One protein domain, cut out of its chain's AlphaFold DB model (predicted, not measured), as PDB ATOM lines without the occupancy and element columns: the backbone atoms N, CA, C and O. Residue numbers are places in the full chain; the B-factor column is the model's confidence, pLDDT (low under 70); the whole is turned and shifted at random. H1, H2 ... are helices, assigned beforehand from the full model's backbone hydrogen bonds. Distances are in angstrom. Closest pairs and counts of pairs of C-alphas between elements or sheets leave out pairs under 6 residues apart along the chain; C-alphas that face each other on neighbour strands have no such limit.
ATOM      1  N   THR A 341      87.588-105.953 -17.825       77.31
ATOM      2  CA  THR A 341      87.038-107.317 -17.828       77.31
ATOM      3  C   THR A 341      88.083-108.339 -17.361       77.31
ATOM      4  O   THR A 341      87.779-109.203 -16.540       77.31
ATOM      5  N   ILE A 342      89.339-108.211 -17.801       75.88
ATOM      6  CA  ILE A 342      90.435-109.089 -17.358       75.88
ATOM      7  C   ILE A 342      90.683-108.958 -15.847       75.88
ATOM      8  O   ILE A 342      90.981-109.959 -15.202       75.88
ATOM      9  N   PHE A 343      90.506-107.778 -15.245       72.31
ATOM     10  CA  PHE A 343      90.642-107.620 -13.789       72.31
ATOM     11  C   PHE A 343      89.563-108.346 -12.995       72.31
ATOM     12  O   PHE A 343      89.845-108.844 -11.908       72.31
ATOM     13  N   LEU A 344      88.339-108.399 -13.521       69.88
ATOM     14  CA  LEU A 344      87.207-109.014 -12.830       69.88
ATOM     15  C   LEU A 344      87.194-110.539 -12.953       69.88
ATOM     16  O   LEU A 344      86.813-111.224 -12.008       69.88
ATOM     17  N   PHE A 345      87.599-111.065 -14.110       68.56
ATOM     18  CA  PHE A 345      87.483-112.493 -14.427       68.56
ATOM     19  C   PHE A 345      88.830-113.222 -14.500       68.56
ATOM     20  O   PHE A 345      88.867-114.446 -14.623       68.56
ATOM     21  N   GLY A 346      89.947-112.498 -14.435       62.84
ATOM     22  CA  GLY A 346      91.278-113.078 -14.535       62.84
ATOM     23  C   GLY A 346      91.743-113.700 -13.222       62.84
ATOM     24  O   GLY A 346      92.093-112.988 -12.281       62.84
ATOM     25  N   GLY A 347      91.859-115.026 -13.179       59.88
ATOM     26  CA  GLY A 347      92.780-115.697 -12.256       59.88
ATOM     27  C   GLY A 347      94.202-115.687 -12.827       59.88
ATOM     28  O   GLY A 347      94.343-115.721 -14.049       59.88
ATOM     29  N   SER A 348      95.237-115.705 -11.967       65.94
ATOM     30  CA  SER A 348      96.688-115.862 -12.273       65.94
ATOM     31  C   SER A 348      97.586-114.604 -12.269       65.94
ATOM     32  O   SER A 348      97.145-113.466 -12.139       65.94
ATOM     33  N   TRP A 349      98.892-114.854 -12.460       63.38
ATOM     34  CA  TRP A 349      99.974-113.892 -12.710       63.38
ATOM     35  C   TRP A 349      99.736-112.964 -13.909       63.38
ATOM     36  O   TRP A 349     100.242-111.841 -13.927       63.38
ATOM     37  N   PHE A 350      98.952-113.384 -14.905       70.25
ATOM     38  CA  PHE A 350      98.657-112.523 -16.050       70.25
ATOM     39  C   PHE A 350      97.761-111.345 -15.677       70.25
ATOM     40  O   PHE A 350      97.941-110.259 -16.226       70.25
ATOM     41  N   THR A 351      96.878-111.506 -14.688       74.69
ATOM     42  CA  THR A 351      96.090-110.394 -14.143       74.69
ATOM     43  C   THR A 351      97.014-109.294 -13.618       74.69
ATOM     44  O   THR A 351      96.796-108.126 -13.923       74.69
ATOM     45  N   LEU A 352      98.116-109.645 -12.938       76.69
ATOM     46  CA  LEU A 352      99.111-108.668 -12.467       76.69
ATOM     47  C   LEU A 352      99.792-107.928 -13.623       76.69
ATOM     48  O   LEU A 352      99.954-106.711 -13.554       76.69
ATOM     49  N   MET A 353     100.154-108.626 -14.701       76.69
ATOM     50  CA  MET A 353     100.746-107.986 -15.880       76.69
ATOM     51  C   MET A 353      99.792-107.001 -16.553       76.69
ATOM     52  O   MET A 353     100.201-105.890 -16.885       76.69
ATOM     53  N   TYR A 354      98.521-107.375 -16.712       79.44
ATOM     54  CA  TYR A 354      97.507-106.463 -17.234       79.44
ATOM     55  C   TYR A 354      97.280-105.283 -16.297       79.44
ATOM     56  O   TYR A 354      97.138-104.164 -16.780       79.44
ATOM     57  N   ILE A 355      97.307-105.490 -14.977       78.81
ATOM     58  CA  ILE A 355      97.209-104.395 -14.004       78.81
ATOM     59  C   ILE A 355      98.347-103.403 -14.237       78.81
ATOM     60  O   ILE A 355      98.092-102.214 -14.409       78.81
ATOM     61  N   GLN A 356      99.586-103.884 -14.348       79.44
ATOM     62  CA  GLN A 356     100.744-103.023 -14.600       79.44
ATOM     63  C   GLN A 356     100.672-102.314 -15.958       79.44
ATOM     64  O   GLN A 356     100.907-101.107 -16.026       79.44
ATOM     65  N   TYR A 357     100.297-103.029 -17.023       83.44
ATOM     66  CA  TYR A 357     100.059-102.445 -18.347       83.44
ATOM     67  C   TYR A 357      99.052-101.295 -18.266       83.44
ATOM     68  O   TYR A 357      99.290-100.204 -18.771       83.44
ATOM     69  N   THR A 358      97.950-101.515 -17.563       82.12
ATOM     70  CA  THR A 358      96.831-100.576 -17.474       82.12
ATOM     71  C   THR A 358      97.150 -99.360 -16.645       82.12
ATOM     72  O   THR A 358      96.849 -98.249 -17.069       82.12
ATOM     73  N   ILE A 359      97.774 -99.563 -15.482       78.62
ATOM     74  CA  ILE A 359      98.289 -98.474 -14.657       78.62
ATOM     75  C   ILE A 359      99.195 -97.621 -15.535       78.62
ATOM     76  O   ILE A 359      99.002 -96.413 -15.626       78.62
ATOM     77  N   TYR A 360     100.128 -98.242 -16.254       79.44
ATOM     78  CA  TYR A 360     101.032 -97.504 -17.117       79.44
ATOM     79  C   TYR A 360     100.297 -96.718 -18.218       79.44
ATOM     80  O   TYR A 360     100.538 -95.521 -18.390       79.44
ATOM     81  N   ARG A 361      99.371 -97.364 -18.935       83.38
ATOM     82  CA  ARG A 361      98.555 -96.726 -19.978       83.38
ATOM     83  C   ARG A 361      97.752 -95.555 -19.419       83.38
ATOM     84  O   ARG A 361      97.785 -94.481 -20.002       83.38
ATOM     85  N   TYR A 362      97.110 -95.710 -18.263       81.81
ATOM     86  CA  TYR A 362      96.363 -94.638 -17.602       81.81
ATOM     87  C   TYR A 362      97.251 -93.432 -17.266       81.81
ATOM     88  O   TYR A 362      96.851 -92.293 -17.471       81.81
ATOM     89  N   HIS A 363      98.482 -93.645 -16.806       77.06
ATOM     90  CA  HIS A 363      99.370 -92.536 -16.442       77.06
ATOM     91  C   HIS A 363      99.845 -91.706 -17.626       77.06
ATOM     92  O   HIS A 363     100.051 -90.503 -17.486       77.06
ATOM     93  N   ASN A 364     100.037 -92.348 -18.775       75.12
ATOM     94  CA  ASN A 364     100.770 -91.748 -19.881       75.12
ATOM     95  C   ASN A 364      99.900 -91.530 -21.131       75.12
ATOM     96  O   ASN A 364     100.392 -90.971 -22.101       75.12
ATOM     97  N   ASP A 365      98.628 -91.947 -21.132       79.00
ATOM     98  CA  ASP A 365      97.703 -91.750 -22.252       79.00
ATOM     99  C   ASP A 365      96.425 -91.013 -21.813       79.00
ATOM    100  O   ASP A 365      95.611 -91.533 -21.041       79.00
ATOM    101  N   LYS A 366      96.227 -89.795 -22.336       77.12
ATOM    102  CA  LYS A 366      95.052 -88.965 -22.028       77.12
ATOM    103  C   LYS A 366      93.741 -89.600 -22.501       77.12
ATOM    104  O   LYS A 366      92.737 -89.510 -21.795       77.12
ATOM    105  N   TYR A 367      93.728 -90.284 -23.645       83.00
ATOM    106  CA  TYR A 367      92.537 -90.997 -24.115       83.00
ATOM    107  C   TYR A 367      92.164 -92.120 -23.151       83.00
ATOM    108  O   TYR A 367      90.987 -92.299 -22.837       83.00
ATOM    109  N   MET A 368      93.167 -92.818 -22.613       84.25
ATOM    110  CA  MET A 368      92.953 -93.856 -21.606       84.25
ATOM    111  C   MET A 368      92.407 -93.277 -20.293       84.25
ATOM    112  O   MET A 368      91.467 -93.831 -19.721       84.25
ATOM    113  N   GLN A 369      92.925 -92.134 -19.831       81.31
ATOM    114  CA  GLN A 369      92.387 -91.442 -18.650       81.31
ATOM    115  C   GLN A 369      90.922 -91.056 -18.835       81.31
ATOM    116  O   GLN A 369      90.096 -91.280 -17.945       81.31
ATOM    117  N   PHE A 370      90.591 -90.499 -19.999       79.94
ATOM    118  CA  PHE A 370      89.222 -90.130 -20.327       79.94
ATOM    119  C   PHE A 370      88.303 -91.356 -20.380       79.94
ATOM    120  O   PHE A 370      87.227 -91.341 -19.779       79.94
ATOM    121  N   ALA A 371      88.745 -92.440 -21.022       83.69
ATOM    122  CA  ALA A 371      88.006 -93.697 -21.097       83.69
ATOM    123  C   ALA A 371      87.697 -94.271 -19.705       83.69
ATOM    124  O   ALA A 371      86.545 -94.600 -19.418       83.69
ATOM    125  N   PHE A 372      88.685 -94.324 -18.806       82.50
ATOM    126  CA  PHE A 372      88.478 -94.797 -17.433       82.50
ATOM    127  C   PHE A 372      87.539 -93.901 -16.627       82.50
ATOM    128  O   PHE A 372      86.696 -94.420 -15.897       82.50
ATOM    129  N   ARG A 373      87.620 -92.572 -16.782       81.62
ATOM    130  CA  ARG A 373      86.655 -91.649 -16.160       81.62
ATOM    131  C   ARG A 373      85.239 -91.883 -16.678       81.62
ATOM    132  O   ARG A 373      84.302 -91.888 -15.884       81.62
ATOM    133  N   GLY A 374      85.087 -92.117 -17.981       78.81
ATOM    134  CA  GLY A 374      83.807 -92.458 -18.598       78.81
ATOM    135  C   GLY A 374      83.223 -93.756 -18.036       78.81
ATOM    136  O   GLY A 374      82.067 -93.777 -17.617       78.81
ATOM    137  N   ILE A 375      84.036 -94.813 -17.949       81.19
ATOM    138  CA  ILE A 375      83.640 -96.101 -17.358       81.19
ATOM    139  C   ILE A 375      83.283 -95.936 -15.875       81.19
ATOM    140  O   ILE A 375      82.236 -96.421 -15.451       81.19
ATOM    141  N   LYS A 376      84.105 -95.220 -15.094       82.38
ATOM    142  CA  LYS A 376      83.847 -94.921 -13.676       82.38
ATOM    143  C   LYS A 376      82.492 -94.242 -13.504       82.38
ATOM    144  O   LYS A 376      81.640 -94.770 -12.799       82.38
ATOM    145  N   ASN A 377      82.260 -93.146 -14.226       80.00
ATOM    146  CA  ASN A 377      81.010 -92.393 -14.150       80.00
ATOM    147  C   ASN A 377      79.792 -93.247 -14.553       80.00
ATOM    148  O   ASN A 377      78.751 -93.208 -13.895       80.00
ATOM    149  N   ALA A 378      79.925 -94.070 -15.598       80.38
ATOM    150  CA  ALA A 378      78.865 -94.977 -16.028       80.38
ATOM    151  C   ALA A 378      78.543 -96.042 -14.965       80.38
ATOM    152  O   ALA A 378      77.367 -96.323 -14.728       80.38
ATOM    153  N   ILE A 379      79.555 -96.618 -14.312       79.62
ATOM    154  CA  ILE A 379      79.372 -97.605 -13.239       79.62
ATOM    155  C   ILE A 379      78.750 -96.949 -12.003       79.62
ATOM    156  O   ILE A 379      77.793 -97.486 -11.447       79.62
ATOM    157  N   GLU A 380      79.244 -95.785 -11.584       80.06
ATOM    158  CA  GLU A 380      78.715 -95.061 -10.424       80.06
ATOM    159  C   GLU A 380      77.240 -94.695 -10.629       80.06
ATOM    160  O   GLU A 380      76.388 -95.044  -9.808       80.06
ATOM    161  N   THR A 381      76.926 -94.095 -11.779       78.38
ATOM    162  CA  THR A 381      75.577 -93.621 -12.111       78.38
ATOM    163  C   THR A 381      74.590 -94.769 -12.321       78.38
ATOM    164  O   THR A 381      73.488 -94.747 -11.770       78.38
ATOM    165  N   ASN A 382      74.967 -95.788 -13.102       81.94
ATOM    166  CA  ASN A 382      74.021 -96.820 -13.538       81.94
ATOM    167  C   ASN A 382      73.970 -98.041 -12.619       81.94
ATOM    168  O   ASN A 382      72.937 -98.712 -12.573       81.94
ATOM    169  N   VAL A 383      75.054 -98.333 -11.892       82.31
ATOM    170  CA  VAL A 383      75.180 -99.545 -11.072       82.31
ATOM    171  C   VAL A 383      75.252 -99.187  -9.591       82.31
ATOM    172  O   VAL A 383      74.357 -99.557  -8.838       82.31
ATOM    173  N   MET A 384      76.262 -98.433  -9.153       79.69
ATOM    174  CA  MET A 384      76.576 -98.301  -7.718       79.69
ATOM    175  C   MET A 384      75.567 -97.489  -6.914       79.69
ATOM    176  O   MET A 384      75.396 -97.728  -5.712       79.69
ATOM    177  N   ASN A 385      74.844 -96.593  -7.579       79.69
ATOM    178  CA  ASN A 385      73.759 -95.830  -6.974       79.69
ATOM    179  C   ASN A 385      72.462 -96.639  -6.795       79.69
ATOM    180  O   ASN A 385      71.520 -96.154  -6.171       79.69
ATOM    181  N   LYS A 386      72.382 -97.879  -7.301       84.88
ATOM    182  CA  LYS A 386      71.191 -98.720  -7.133       84.88
ATOM    183  C   LYS A 386      71.114 -99.308  -5.721       84.88
ATOM    184  O   LYS A 386      72.113 -99.732  -5.138       84.88
ATOM    185  N   SER A 387      69.896 -99.363  -5.180       83.19
ATOM    186  CA  SER A 387      69.602 -99.845  -3.823       83.19
ATOM    187  C   SER A 387      69.928-101.326  -3.614       83.19
ATOM    188  O   SER A 387      70.241-101.725  -2.498       83.19
ATOM    189  N   PHE A 388      69.902-102.130  -4.680       88.19
ATOM    190  CA  PHE A 388      70.171-103.567  -4.613       88.19
ATOM    191  C   PHE A 388      71.665-103.924  -4.540       88.19
ATOM    192  O   PHE A 388      71.989-105.094  -4.351       88.19
ATOM    193  N   ILE A 389      72.586-102.961  -4.695       86.19
ATOM    194  CA  ILE A 389      74.027-103.242  -4.641       86.19
ATOM    195  C   ILE A 389      74.485-103.411  -3.183       86.19
ATOM    196  O   ILE A 389      74.415-102.447  -2.412       86.19
ATOM    197  N   PRO A 390      75.035-104.582  -2.802       90.12
ATOM    198  CA  PRO A 390      75.512-104.824  -1.443       90.12
ATOM    199  C   PRO A 390      76.661-103.891  -1.032       90.12
ATOM    200  O   PRO A 390      77.549-103.581  -1.829       90.12
ATOM    201  N   ALA A 391      76.718-103.517   0.251       85.06
ATOM    202  CA  ALA A 391      77.766-102.640   0.789       85.06
ATOM    203  C   ALA A 391      79.191-103.192   0.581       85.06
ATOM    204  O   ALA A 391      80.122-102.429   0.326       85.06
ATOM    205  N   ILE A 392      79.361-104.519   0.623       83.56
ATOM    206  CA  ILE A 392      80.651-105.174   0.370       83.56
ATOM    207  C   ILE A 392      81.142-104.958  -1.069       83.56
ATOM    208  O   ILE A 392      82.331-104.731  -1.283       83.56
ATOM    209  N   VAL A 393      80.223-104.939  -2.040       80.75
ATOM    210  CA  VAL A 393      80.529-104.686  -3.455       80.75
ATOM    211  C   VAL A 393      80.930-103.224  -3.650       80.75
ATOM    212  O   VAL A 393      81.936-102.953  -4.304       80.75
ATOM    213  N   LYS A 394      80.220-102.283  -3.008       80.19
ATOM    214  CA  LYS A 394      80.590-100.855  -3.024       80.19
ATOM    215  C   LYS A 394      81.985-100.635  -2.438       80.19
ATOM    216  O   LYS A 394      82.820 -99.995  -3.067       80.19
ATOM    217  N   LYS A 395      82.269-101.230  -1.273       82.19
ATOM    218  CA  LYS A 395      83.583-101.146  -0.618       82.19
ATOM    219  C   LYS A 395      84.700-101.726  -1.492       82.19
ATOM    220  O   LYS A 395      85.763-101.123  -1.593       82.19
ATOM    221  N   GLY A 396      84.463-102.873  -2.130       78.12
ATOM    222  CA  GLY A 396      85.424-103.497  -3.045       78.12
ATOM    223  C   GLY A 396      85.725-102.634  -4.272       78.12
ATOM    224  O   GLY A 396      86.886-102.464  -4.629       78.12
ATOM    225  N   TYR A 397      84.697-102.034  -4.873       79.19
ATOM    226  CA  TYR A 397      84.848-101.133  -6.015       79.19
ATOM    227  C   TYR A 397      85.624 -99.862  -5.685       79.19
ATOM    228  O   TYR A 397      86.573 -99.540  -6.395       79.19
ATOM    229  N   TYR A 398      85.275 -99.165  -4.600       80.19
ATOM    230  CA  TYR A 398      86.013 -97.963  -4.210       80.19
ATOM    231  C   TYR A 398      87.460 -98.293  -3.846       80.19
ATOM    232  O   TYR A 398      88.353 -97.572  -4.265       80.19
ATOM    233  N   LYS A 399      87.718 -99.442  -3.209       77.81
ATOM    234  CA  LYS A 399      89.086 -99.922  -2.963       77.81
ATOM    235  C   LYS A 399      89.854-100.237  -4.255       77.81
ATOM    236  O   LYS A 399      91.059-100.019  -4.312       77.81
ATOM    237  N   LEU A 400      89.191-100.759  -5.290       70.88
ATOM    238  CA  LEU A 400      89.799-100.993  -6.606       70.88
ATOM    239  C   LEU A 400      90.159 -99.667  -7.290       70.88
ATOM    240  O   LEU A 400      91.266 -99.527  -7.802       70.88
ATOM    241  N   LEU A 401      89.237 -98.699  -7.276       71.69
ATOM    242  CA  LEU A 401      89.466 -97.361  -7.824       71.69
ATOM    243  C   LEU A 401      90.571 -96.623  -7.074       71.69
ATOM    244  O   LEU A 401      91.477 -96.096  -7.707       71.69
ATOM    245  N   GLU A 402      90.541 -96.653  -5.742       70.38
ATOM    246  CA  GLU A 402      91.626 -96.167  -4.894       70.38
ATOM    247  C   GLU A 402      92.923 -96.899  -5.209       70.38
ATOM    248  O   GLU A 402      93.955 -96.267  -5.263       70.38
ATOM    249  N   GLY A 403      92.917 -98.202  -5.488       66.19
ATOM    250  CA  GLY A 403      94.115 -98.911  -5.938       66.19
ATOM    251  C   GLY A 403      94.699 -98.323  -7.225       66.19
ATOM    252  O   GLY A 403      95.911 -98.137  -7.315       66.19
ATOM    253  N   ILE A 404      93.851 -97.981  -8.196       63.59
ATOM    254  CA  ILE A 404      94.244 -97.353  -9.469       63.59
ATOM    255  C   ILE A 404      94.687 -95.887  -9.259       63.59
ATOM    256  O   ILE A 404      95.624 -95.440  -9.913       63.59
ATOM    257  N   GLU A 405      94.067 -95.154  -8.327       59.97
ATOM    258  CA  GLU A 405      94.349 -93.736  -8.028       59.97
ATOM    259  C   GLU A 405      95.499 -93.524  -7.004       59.97
ATOM    260  O   GLU A 405      96.284 -92.593  -7.151       59.97
ATOM    261  N   LEU A 406      95.691 -94.389  -6.000       40.72
ATOM    262  CA  LEU A 406      96.815 -94.365  -5.041       40.72
ATOM    263  C   LEU A 406      98.098 -94.925  -5.648       40.72
ATOM    264  O   LEU A 406      99.169 -94.388  -5.374       40.72
ATOM    265  N   THR A 407      98.026 -95.945  -6.514       42.09
ATOM    266  CA  THR A 407      99.200 -96.285  -7.341       42.09
ATOM    267  C   THR A 407      99.557 -95.150  -8.302       42.09
ATOM    268  O   THR A 407     100.695 -95.110  -8.766       42.09
ATOM    269  N   ALA A 408      98.636 -94.201  -8.523       41.88
ATOM    270  CA  ALA A 408      98.885 -92.967  -9.256       41.88
ATOM    271  C   ALA A 408      99.459 -91.802  -8.439       41.88
ATOM    272  O   ALA A 408      99.973 -90.854  -9.026       41.88
ATOM    273  N   TYR A 409      99.435 -91.892  -7.108       31.86
ATOM    274  CA  TYR A 409     100.054 -90.911  -6.209       31.86
ATOM    275  C   TYR A 409     101.343 -91.411  -5.538       31.86
ATOM    276  O   TYR A 409     102.074 -90.610  -4.964       31.86
ATOM    277  N   LEU A 410     101.655 -92.711  -5.615       28.61
ATOM    278  CA  LEU A 410     102.852 -93.318  -5.012       28.61
ATOM    279  C   LEU A 410     104.047 -93.475  -5.973       28.61
ATOM    280  O   LEU A 410     104.806 -94.441  -5.867       28.61
ATOM    281  N   LYS A 411     104.268 -92.516  -6.876       31.81
ATOM    282  CA  LYS A 411     105.579 -92.328  -7.515       31.81
ATOM    283  C   LYS A 411     105.941 -90.866  -7.672       31.81
ATOM    284  O   LYS A 411     105.151 -90.143  -8.314       31.81
TER     285      LYS A 411
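AT A GLANCE: This is residues 341 to 411 of the 411 residues of an uncharacterized protein of Angomonas deanei (UniProt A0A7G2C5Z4). H3, the longest helix, and H4 run side by side in opposite ways as a loose pair; H2 stands steeply at one end, making a corner with H3, and short H1 folds back beside H2. Residues 386 to 392 stick out at the pair's other end. The printed part has 71 residues, with four named helices, H1 to H4 in order, and no named strand: all helix, only just compact, close to loose, radius of gyration of the C-alphas 13.1 A, spans 35 by 28 by 21 A.

HOW THE PARTS SIT: Start at H3, residues 366 to 384: H4, residues 391 to 406, is close but not clearly touching, at a shallow tilt of 13 degrees, its closest C-alphas Met 384 and Lys 394 6.7 A apart. H2, residues 349 to 364, touches H3 only at the corner, at a steep tilt of 66 degrees; the closest C-alphas, Tyr 362 and Gln 369, are 5.2 A apart. H1, residues 341 to 345, touches H2 at residues 351 to 355 alone. In H1, H2, H3 and H4 every O i to N i+4 pair is within hydrogen-bond range.

IN THESE COORDINATES: Find C-alpha 366 at (95.052, -88.965, -22.028); H3 runs 25.2 A from there. H4 ends at C-alpha 406 (96.815, -94.365, -5.041).

THE WHOLE: The printed part has no cut. Residues 344 to 349 and 403 to 411 have pLDDT under 70.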